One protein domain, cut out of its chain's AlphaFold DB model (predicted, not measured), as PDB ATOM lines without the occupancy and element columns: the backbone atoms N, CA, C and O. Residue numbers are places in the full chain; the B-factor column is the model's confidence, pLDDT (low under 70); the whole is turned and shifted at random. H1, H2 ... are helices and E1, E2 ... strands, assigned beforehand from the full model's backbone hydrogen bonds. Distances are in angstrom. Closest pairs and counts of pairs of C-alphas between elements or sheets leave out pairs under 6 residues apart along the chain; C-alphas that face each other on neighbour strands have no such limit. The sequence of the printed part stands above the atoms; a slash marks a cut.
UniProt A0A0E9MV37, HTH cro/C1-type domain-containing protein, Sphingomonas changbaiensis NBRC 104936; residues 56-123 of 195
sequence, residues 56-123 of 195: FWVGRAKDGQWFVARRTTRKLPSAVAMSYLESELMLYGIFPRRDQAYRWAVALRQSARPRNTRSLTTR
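Overview. This is residues 56 to 123 of the 195 residues of the protein "HTH cro/C1-type domain-containing protein" of Sphingomonas changbaiensis NBRC 104936 (UniProt A0A0E9MV37). A long, strongly twisted hairpin, E2 and E3, makes the longest axis; short strands E1 and E4 lie at its two edges, and one helix, H1, covers one face of the sheet away from the hairpin's turn at Val 80. The other face has no named helix. The printed part has 68 residues, in the order E1, E2, E3, H1, E4; the sheet runs E1, E2, E3, E4, all antiparallel. The class is mixed, helices and strands; the whole is loose, with a radius of gyration of the C-alphas of 14.2 A, and flat, spanning 46 by 29 by 15 A.

Along the chain. E1 is residues 57 to 60, beginning at C-alpha 57 (140.957, 205.159, 139.748). E2, residues 66 to 75, is 29.1 A long, and E3, residues 85 to 95, is 29.5 A. H1, residues 98 to 110, is 18.8 A long. E4, residues 118 to 120, ends at C-alpha 120 (144.356, 192.550, 134.942).

Arrangement. E1, E2 and E3 form a meander, each strand the antiparallel neighbour of the one before. In the hairpin E1 and E2, N 57 and O 69 are 2.9 A apart, within hydrogen-bond range. In the hairpin E2 and E3, N 70 and O 90 are 2.9 A apart. Between E3 and E4, N 120 and O 89 are 2.8 A apart. E1 and E4 are apart. H1 is on the sheet, making two layers, a helix on one face of a sheet; its height over the sheet is 8.6 A. It lies over E2 and only just over E3, on which 3 of its C-alphas fall, and runs along the strands, at 15 degrees to E2 on the local plane. Its closest C-alphas to E2 are those of Arg 98 and Trp 66, 5.8 A. In H1 every O i to N i+4 pair is within hydrogen-bond range.

Size, cuts and confidence. The two C-alphas farthest apart, those of Val 80 and Arg 97, are 45.8 A apart. The printed part has no cut and no long link. Mean pLDDT of the printed part is 82.7; residues 81 to 86 and 121 to 123 are under 70.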
ATOM      1  N   PHE A  56     138.926 206.268 135.593       87.81
ATOM      2  CA  PHE A  56     140.267 205.914 136.069       87.81
ATOM      3  C   PHE A  56     140.316 206.101 137.577       87.81
ATOM      4  O   PHE A  56     140.019 207.202 138.054       87.81
ATOM      5  N   TRP A  57     140.731 205.072 138.311       88.38
ATOM      6  CA  TRP A  57     140.957 205.159 139.748       88.38
ATOM      7  C   TRP A  57     142.438 204.982 140.075       88.38
ATOM      8  O   TRP A  57     143.197 204.324 139.358       88.38
ATOM      9  N   VAL A  58     142.830 205.598 141.187       91.31
ATOM     10  CA  VAL A  58     144.145 205.443 141.800       91.31
ATOM     11  C   VAL A  58     143.955 204.638 143.076       91.31
ATOM     12  O   VAL A  58     143.220 205.069 143.965       91.31
ATOM     13  N   GLY A  59     144.587 203.474 143.159       91.31
ATOM     14  CA  GLY A  59     144.531 202.599 144.328       91.31
ATOM     15  C   GLY A  59     145.900 202.411 144.972       91.31
ATOM     16  O   GLY A  59     146.923 202.786 144.399       91.31
ATOM     17  N   ARG A  60     145.914 201.813 146.166       95.19
ATOM     18  CA  ARG A  60     147.136 201.360 146.842       95.19
ATOM     19  C   ARG A  60     147.220 199.838 146.740       95.19
ATOM     20  O   ARG A  60     146.249 199.152 147.055       95.19
ATOM     21  N   ALA A  61     148.338 199.325 146.251       94.06
ATOM     22  CA  ALA A  61     148.621 197.900 146.156       94.06
ATOM     23  C   ALA A  61     149.093 197.340 147.514       94.06
ATOM     24  O   ALA A  61     149.384 198.092 148.448       94.06
ATOM     25  N   LYS A  62     149.131 196.004 147.641       92.50
ATOM     26  CA  LYS A  62     149.497 195.307 148.893       92.50
ATOM     27  C   LYS A  62     150.940 195.575 149.332       92.50
ATOM     28  O   LYS A  62     151.224 195.569 150.521       92.50
ATOM     29  N   ASP A  63     151.821 195.842 148.377       94.19
ATOM     30  CA  ASP A  63     153.225 196.226 148.569       94.19
ATOM     31  C   ASP A  63     153.403 197.706 148.965       94.19
ATOM     32  O   ASP A  63     154.521 198.191 149.124       94.19
ATOM     33  N   GLY A  64     152.303 198.447 149.116       95.81
ATOM     34  CA  GLY A  64     152.309 199.864 149.452       95.81
ATOM     35  C   GLY A  64     152.510 200.799 148.258       95.81
ATOM     36  O   GLY A  64     152.382 202.011 148.457       95.81
ATOM     37  N   GLN A  65     152.754 200.276 147.051       96.75
ATOM     38  CA  GLN A  65     152.843 201.073 145.829       96.75
ATOM     39  C   GLN A  65     151.464 201.605 145.415       96.75
ATOM     40  O   GLN A  65     150.413 201.148 145.871       96.75
ATOM     41  N   TRP A  66     151.448 202.606 144.543       95.44
ATOM     42  CA  TRP A  66     150.234 203.211 144.005       95.44
ATOM     43  C   TRP A  66     150.007 202.729 142.589       95.44
ATOM     44  O   TRP A  66     150.934 202.707 141.797       95.44
ATOM     45  N   PHE A  67     148.784 202.384 142.223       94.88
ATOM     46  CA  PHE A  67     148.489 201.946 140.866       94.88
ATOM     47  C   PHE A  67     147.391 202.791 140.243       94.88
ATOM     48  O   PHE A  67     146.533 203.335 140.941       94.88
ATOM     49  N   VAL A  68     147.423 202.886 138.917       94.12
ATOM     50  CA  VAL A  68     146.378 203.539 138.130       94.12
ATOM     51  C   VAL A  68     145.715 202.496 137.268       94.12
ATOM     52  O   VAL A  68     146.385 201.813 136.491       94.12
ATOM     53  N   ALA A  69     144.403 202.383 137.383       92.94
ATOM     54  CA  ALA A  69     143.653 201.421 136.608       92.94
ATOM     55  C   ALA A  69     142.296 201.980 136.171       92.94
ATOM     56  O   ALA A  69     141.846 203.027 136.638       92.94
ATOM     57  N   ARG A  70     141.684 201.317 135.192       90.31
ATOM     58  CA  ARG A  70     140.403 201.695 134.589       90.31
ATOM     59  C   ARG A  70     139.507 200.486 134.463       90.31
ATOM     60  O   ARG A  70     139.962 199.411 134.081       90.31
ATOM     61  N   ARG A  71     138.217 200.696 134.712       83.31
ATOM     62  CA  ARG A  71     137.197 199.679 134.517       83.31
ATOM     63  C   ARG A  71     136.643 199.903 133.125       83.31
ATOM     64  O   ARG A  71     136.163 200.989 132.799       83.31
ATOM     65  N   THR A  72     136.792 198.908 132.268       79.19
ATOM     66  CA  THR A  72     136.246 198.947 130.917       79.19
ATOM     67  C   THR A  72     135.128 197.937 130.847       79.19
ATOM     68  O   THR A  72     135.362 196.742 130.960       79.19
ATOM     69  N   THR A  73     133.907 198.418 130.662       76.56
ATOM     70  CA  THR A  73     132.776 197.541 130.387       76.56
ATOM     71  C   THR A  73     132.779 197.217 128.901       76.56
ATOM     72  O   THR A  73     132.696 198.128 128.072       76.56
ATOM     73  N   ARG A  74     132.902 195.936 128.557       74.88
ATOM     74  CA  ARG A  74     132.725 195.445 127.192       74.88
ATOM     75  C   ARG A  74     131.372 194.754 127.098       74.88
ATOM     76  O   ARG A  74     131.000 193.968 127.963       74.88
ATOM     77  N   LYS A  75     130.624 195.083 126.045       75.31
ATOM     78  CA  LYS A  75     129.462 194.289 125.647       75.31
ATOM     79  C   LYS A  75     129.993 193.109 124.852       75.31
ATOM     80  O   LYS A  75     130.589 193.322 123.797       75.31
ATOM     81  N   LEU A  76     129.798 191.900 125.360       75.12
ATOM     82  CA  LEU A  76     130.044 190.701 124.575       75.12
ATOM     83  C   LEU A  76     128.791 190.397 123.746       75.12
ATOM     84  O   LEU A  76     127.683 190.442 124.297       75.12
ATOM     85  N   PRO A  77     128.925 190.124 122.438       70.56
ATOM     86  CA  PRO A  77     127.814 189.596 121.667       70.56
ATOM     87  C   PRO A  77     127.430 188.235 122.260       70.56
ATOM     88  O   PRO A  77     128.243 187.318 122.314       70.56
ATOM     89  N   SER A  78     126.196 188.130 122.742       75.31
ATOM     90  CA  SER A  78     125.594 186.880 123.199       75.31
ATOM     91  C   SER A  78     124.498 186.510 122.211       75.31
ATOM     92  O   SER A  78     123.711 187.368 121.815       75.31
ATOM     93  N   ALA A  79     124.441 185.236 121.818       74.81
ATOM     94  CA  ALA A  79     123.353 184.710 120.994       74.81
ATOM     95  C   ALA A  79     122.002 184.737 121.737       74.81
ATOM     96  O   ALA A  79     120.944 184.735 121.117       74.81
ATOM     97  N   VAL A  80     122.040 184.794 123.071       73.25
ATOM     98  CA  VAL A  80     120.864 184.909 123.936       73.25
ATOM     99  C   VAL A  80     120.711 186.375 124.346       73.25
ATOM    100  O   VAL A  80     121.700 187.007 124.717       73.25
ATOM    101  N   ALA A  81     119.485 186.910 124.321       58.72
ATOM    102  CA  ALA A  81     119.139 188.327 124.526       58.72
ATOM    103  C   ALA A  81     119.646 188.982 125.836       58.72
ATOM    104  O   ALA A  81     119.498 190.188 126.028       58.72
ATOM    105  N   MET A  82     120.286 188.223 126.725       57.78
ATOM    106  CA  MET A  82     121.039 188.755 127.854       57.78
ATOM    107  C   MET A  82     122.498 188.988 127.453       57.78
ATOM    108  O   MET A  82     123.331 188.085 127.491       57.78
ATOM    109  N   SER A  83     122.830 190.221 127.062       57.97
ATOM    110  CA  SER A  83     124.226 190.630 126.897       57.97
ATOM    111  C   SER A  83     124.912 190.657 128.264       57.97
ATOM    112  O   SER A  83     124.579 191.499 129.103       57.97
ATOM    113  N   TYR A  84     125.883 189.775 128.491       58.12
ATOM    114  CA  TYR A  84     126.748 189.868 129.661       58.12
ATOM    115  C   TYR A  84     127.628 191.122 129.548       58.12
ATOM    116  O   TYR A  84     128.227 191.401 128.505       58.12
ATOM    117  N   LEU A  85     127.684 191.901 130.629       64.19
ATOM    118  CA  LEU A  85     128.635 192.996 130.782       64.19
ATOM    119  C   LEU A  85     129.884 192.424 131.442       64.19
ATOM    120  O   LEU A  85     129.922 192.265 132.662       64.19
ATOM    121  N   GLU A  86     130.910 192.122 130.652       65.62
ATOM    122  CA  GLU A  86     132.214 191.814 131.225       65.62
ATOM    123  C   GLU A  86     132.918 193.132 131.552       65.62
ATOM    124  O   GLU A  86     133.055 194.025 130.706       65.62
ATOM    125  N   SER A  87     133.317 193.296 132.812       70.06
ATOM    126  CA  SER A  87     134.121 194.443 133.216       70.06
ATOM    127  C   SER A  87     135.586 194.037 133.292       70.06
ATOM    128  O   SER A  87     135.992 193.391 134.255       70.06
ATOM    129  N   GLU A  88     136.374 194.452 132.305       77.75
ATOM    130  CA  GLU A  88     137.824 194.288 132.310       77.75
ATOM    131  C   GLU A  88     138.468 195.376 133.174       77.75
ATOM    132  O   GLU A  88     138.199 196.578 133.028       77.75
ATOM    133  N   LEU A  89     139.340 194.946 134.080       82.69
ATOM    134  CA  LEU A  89     140.172 195.810 134.901       82.69
ATOM    135  C   LEU A  89     141.493 196.047 134.151       82.69
ATOM    136  O   LEU A  89     142.281 195.127 133.967       82.69
ATOM    137  N   MET A  90     141.755 197.267 133.696       86.94
ATOM    138  CA  MET A  90     142.967 197.592 132.934       86.94
ATOM    139  C   MET A  90     143.959 198.336 133.821       86.94
ATOM    140  O   MET A  90     143.641 199.430 134.286       86.94
ATOM    141  N   LEU A  91     145.154 197.782 134.033       90.69
ATOM    142  CA  LEU A  91     146.239 198.437 134.769       90.69
ATOM    143  C   LEU A  91     147.079 199.266 133.813       90.69
ATOM    144  O   LEU A  91     147.620 198.723 132.858       90.69
ATOM    145  N   TYR A  92     147.230 200.552 134.111       91.25
ATOM    146  CA  TYR A  92     148.020 201.478 133.305       91.25
ATOM    147  C   TYR A  92     149.447 201.658 133.818       91.25
ATOM    148  O   TYR A  92     150.341 201.928 133.022       91.25
ATOM    149  N   GLY A  93     149.671 201.487 135.119       93.44
ATOM    150  CA  GLY A  93     150.997 201.577 135.719       93.44
ATOM    151  C   GLY A  93     150.961 201.420 137.233       93.44
ATOM    152  O   GLY A  93     149.906 201.570 137.857       93.44
ATOM    153  N   ILE A  94     152.131 201.126 137.796       95.88
ATOM    154  CA  ILE A  94     152.392 201.098 139.234       95.88
ATOM    155  C   ILE A  94     153.486 202.131 139.517       95.88
ATOM    156  O   ILE A  94     154.427 202.283 138.741       95.88
ATOM    157  N   PHE A  95     153.325 202.875 140.600       96.06
ATOM    158  CA  PHE A  95     154.075 204.068 140.938       96.06
ATOM    159  C   PHE A  95     154.514 203.994 142.401       96.06
ATOM    160  O   PHE A  95     153.704 203.660 143.270       96.06
ATOM    161  N   PRO A  96     155.761 204.367 142.724       96.50
ATOM    162  CA  PRO A  96     156.229 204.394 144.108       96.50
ATOM    163  C   PRO A  96     155.525 205.477 144.935       96.50
ATOM    164  O   PRO A  96     155.358 205.331 146.143       96.50
ATOM    165  N   ARG A  97     155.092 206.572 144.297       96.12
ATOM    166  CA  ARG A  97     154.503 207.730 144.975       96.12
ATOM    167  C   ARG A  97     153.081 208.016 144.509       96.12
ATOM    168  O   ARG A  97     152.738 207.866 143.335       96.12
ATOM    169  N   ARG A  98     152.273 208.517 145.446       93.19
ATOM    170  CA  ARG A  98     150.866 208.871 145.226       93.19
ATOM    171  C   ARG A  98     150.711 209.941 144.150       93.19
ATOM    172  O   ARG A  98     149.917 209.781 143.231       93.19
ATOM    173  N   ASP A  99     151.468 211.026 144.256       89.38
ATOM    174  CA  ASP A  99     151.409 212.171 143.345       89.38
ATOM    175  C   ASP A  99     151.675 211.779 141.886       89.38
ATOM    176  O   ASP A  99     150.964 212.235 140.992       89.38
ATOM    177  N   GLN A 100     152.624 210.871 141.642       95.06
ATOM    178  CA  GLN A 100     152.895 210.331 140.307       95.06
ATOM    179  C   GLN A 100     151.684 209.584 139.735       95.06
ATOM    180  O   GLN A 100     151.282 209.854 138.604       95.06
ATOM    181  N   ALA A 101     151.056 208.714 140.532       93.38
ATOM    182  CA  ALA A 101     149.865 207.983 140.107       93.38
ATOM    183  C   ALA A 101     148.698 208.929 139.766       93.38
ATOM    184  O   ALA A 101     148.027 208.743 138.752       93.38
ATOM    185  N   TYR A 102     148.481 209.992 140.551       87.62
ATOM    186  CA  TYR A 102     147.461 210.999 140.225       87.62
ATOM    187  C   TYR A 102     147.791 211.777 138.950       87.62
ATOM    188  O   TYR A 102     146.908 211.943 138.111       87.62
ATOM    189  N   ARG A 103     149.045 212.213 138.763       88.50
ATOM    190  CA  ARG A 103     149.471 212.888 137.522       88.50
ATOM    191  C   ARG A 103     149.235 211.998 136.303       88.50
ATOM    192  O   ARG A 103     148.713 212.469 135.296       88.50
ATOM    193  N   TRP A 104     149.537 210.706 136.419       93.44
ATOM    194  CA  TRP A 104     149.295 209.739 135.352       93.44
ATOM    195  C   TRP A 104     147.803 209.518 135.086       93.44
ATOM    196  O   TRP A 104     147.370 209.551 133.938       93.44
ATOM    197  N   ALA A 105     146.982 209.372 136.130       90.69
ATOM    198  CA  ALA A 105     145.530 209.258 135.987       90.69
ATOM    199  C   ALA A 105     144.909 210.491 135.306       90.69
ATOM    200  O   ALA A 105     144.011 210.346 134.478       90.69
ATOM    201  N   VAL A 106     145.401 211.697 135.610       85.50
ATOM    202  CA  VAL A 106     144.985 212.938 134.935       85.50
ATOM    203  C   VAL A 106     145.370 212.911 133.454       85.50
ATOM    204  O   VAL A 106     144.508 213.147 132.610       85.50
ATOM    205  N   ALA A 107     146.611 212.541 133.124       89.25
ATOM    206  CA  ALA A 107     147.057 212.421 131.735       89.25
ATOM    207  C   ALA A 107     146.210 211.406 130.939       89.25
ATOM    208  O   ALA A 107     145.781 211.681 129.818       89.25
ATOM    209  N   LEU A 108     145.881 210.259 131.540       90.50
ATOM    210  CA  LEU A 108     145.024 209.245 130.919       90.50
ATOM    211  C   LEU A 108     143.587 209.726 130.695       90.50
ATOM    212  O   LEU A 108     142.977 209.358 129.694       90.50
ATOM    213  N   ARG A 109     143.045 210.557 131.594       84.50
ATOM    214  CA  ARG A 109     141.711 211.168 131.439       84.50
ATOM    215  C   ARG A 109     141.659 212.196 130.309       84.50
ATOM    216  O   ARG A 109     140.595 212.371 129.724       84.50
ATOM    217  N   GLN A 110     142.770 212.882 130.042       82.56
ATOM    218  CA  GLN A 110     142.895 213.856 128.951       82.56
ATOM    219  C   GLN A 110     143.165 213.182 127.599       82.56
ATOM    220  O   GLN A 110     142.845 213.740 126.552       82.56
ATOM    221  N   SER A 111     143.716 211.967 127.602       87.38
ATOM    222  CA  SER A 111     143.917 211.190 126.384       87.38
ATOM    223  C   SER A 111     142.585 210.680 125.824       87.38
ATOM    224  O   SER A 111     141.822 210.003 126.513       87.38
ATOM    225  N   ALA A 112     142.315 210.948 124.544       77.94
ATOM    226  CA  ALA A 112     141.103 210.467 123.877       77.94
ATOM    227  C   ALA A 112     141.057 208.930 123.768       77.94
ATOM    228  O   ALA A 112     139.984 208.323 123.822       77.94
ATOM    229  N   ARG A 113     142.223 208.290 123.601       84.12
ATOM    230  CA  ARG A 113     142.377 206.838 123.416       84.12
ATOM    231  C   ARG A 113     143.663 206.348 124.094       84.12
ATOM    232  O   ARG A 113     144.634 206.042 123.402       84.12
ATOM    233  N   PRO A 114     143.702 206.279 125.433       86.31
ATOM    234  CA  PRO A 114     144.892 205.809 126.122       86.31
ATOM    235  C   PRO A 114     145.141 204.342 125.762       86.31
ATOM    236  O   PRO A 114     144.220 203.521 125.780       86.31
ATOM    237  N   ARG A 115     146.385 204.020 125.390       84.50
ATOM    238  CA  ARG A 115     146.768 202.661 125.000       84.50
ATOM    239  C   ARG A 115     146.621 201.739 126.205       84.50
ATOM    240  O   ARG A 115     147.177 201.996 127.268       84.50
ATOM    241  N   ASN A 116     145.888 200.651 126.014       81.50
ATOM    242  CA  ASN A 116     145.789 199.577 126.989       81.50
ATOM    243  C   ASN A 116     147.173 198.934 127.167       81.50
ATOM    244  O   ASN A 116     147.722 198.411 126.198       81.50
ATOM    245  N   THR A 117     147.746 198.993 128.370       80.00
ATOM    246  CA  THR A 117     149.080 198.434 128.646       80.00
ATOM    247  C   THR A 117     149.004 196.998 129.153       80.00
ATOM    248  O   THR A 117     149.667 196.131 128.594       80.00
ATOM    249  N   ARG A 118     148.179 196.713 130.170       77.44
ATOM    250  CA  ARG A 118     148.011 195.352 130.701       77.44
ATOM    251  C   ARG A 118     146.583 195.102 131.178       77.44
ATOM    252  O   ARG A 118     146.050 195.869 131.979       77.44
ATOM    253  N   SER A 119     145.975 194.014 130.703       71.88
ATOM    254  CA  SER A 119     144.741 193.503 131.303       71.88
ATOM    255  C   SER A 119     145.087 192.857 132.641       71.88
ATOM    256  O   SER A 119     145.962 191.990 132.710       71.88
ATOM    257  N   LEU A 120     144.437 193.310 133.709       70.69
ATOM    258  CA  LEU A 120     144.356 192.550 134.942       70.69
ATOM    259  C   LEU A 120     143.154 191.631 134.790       70.69
ATOM    260  O   LEU A 120     142.068 191.906 135.298       70.69
ATOM    261  N   THR A 121     143.345 190.524 134.079       66.94
ATOM    262  CA  THR A 121     142.505 189.366 134.334       66.94
ATOM    263  C   THR A 121     142.783 188.982 135.774       66.94
ATOM    264  O   THR A 121     143.854 188.470 136.110       66.94
ATOM    265  N   THR A 122     141.834 189.280 136.660       51.91
ATOM    266  CA  THR A 122     141.727 188.566 137.923       51.91
ATOM    267  C   THR A 122     141.546 187.123 137.488       51.91
ATOM    268  O   THR A 122     140.442 186.725 137.124       51.91
ATOM    269  N   ARG A 123     142.642 186.357 137.394       46.94
ATOM    270  CA  ARG A 123     142.545 184.904 137.328       46.94
ATOM    271  C   ARG A 123     141.738 184.604 138.577       46.94
ATOM    272  O   ARG A 123     142.231 184.849 139.681       46.94
TER     273      ARG A 123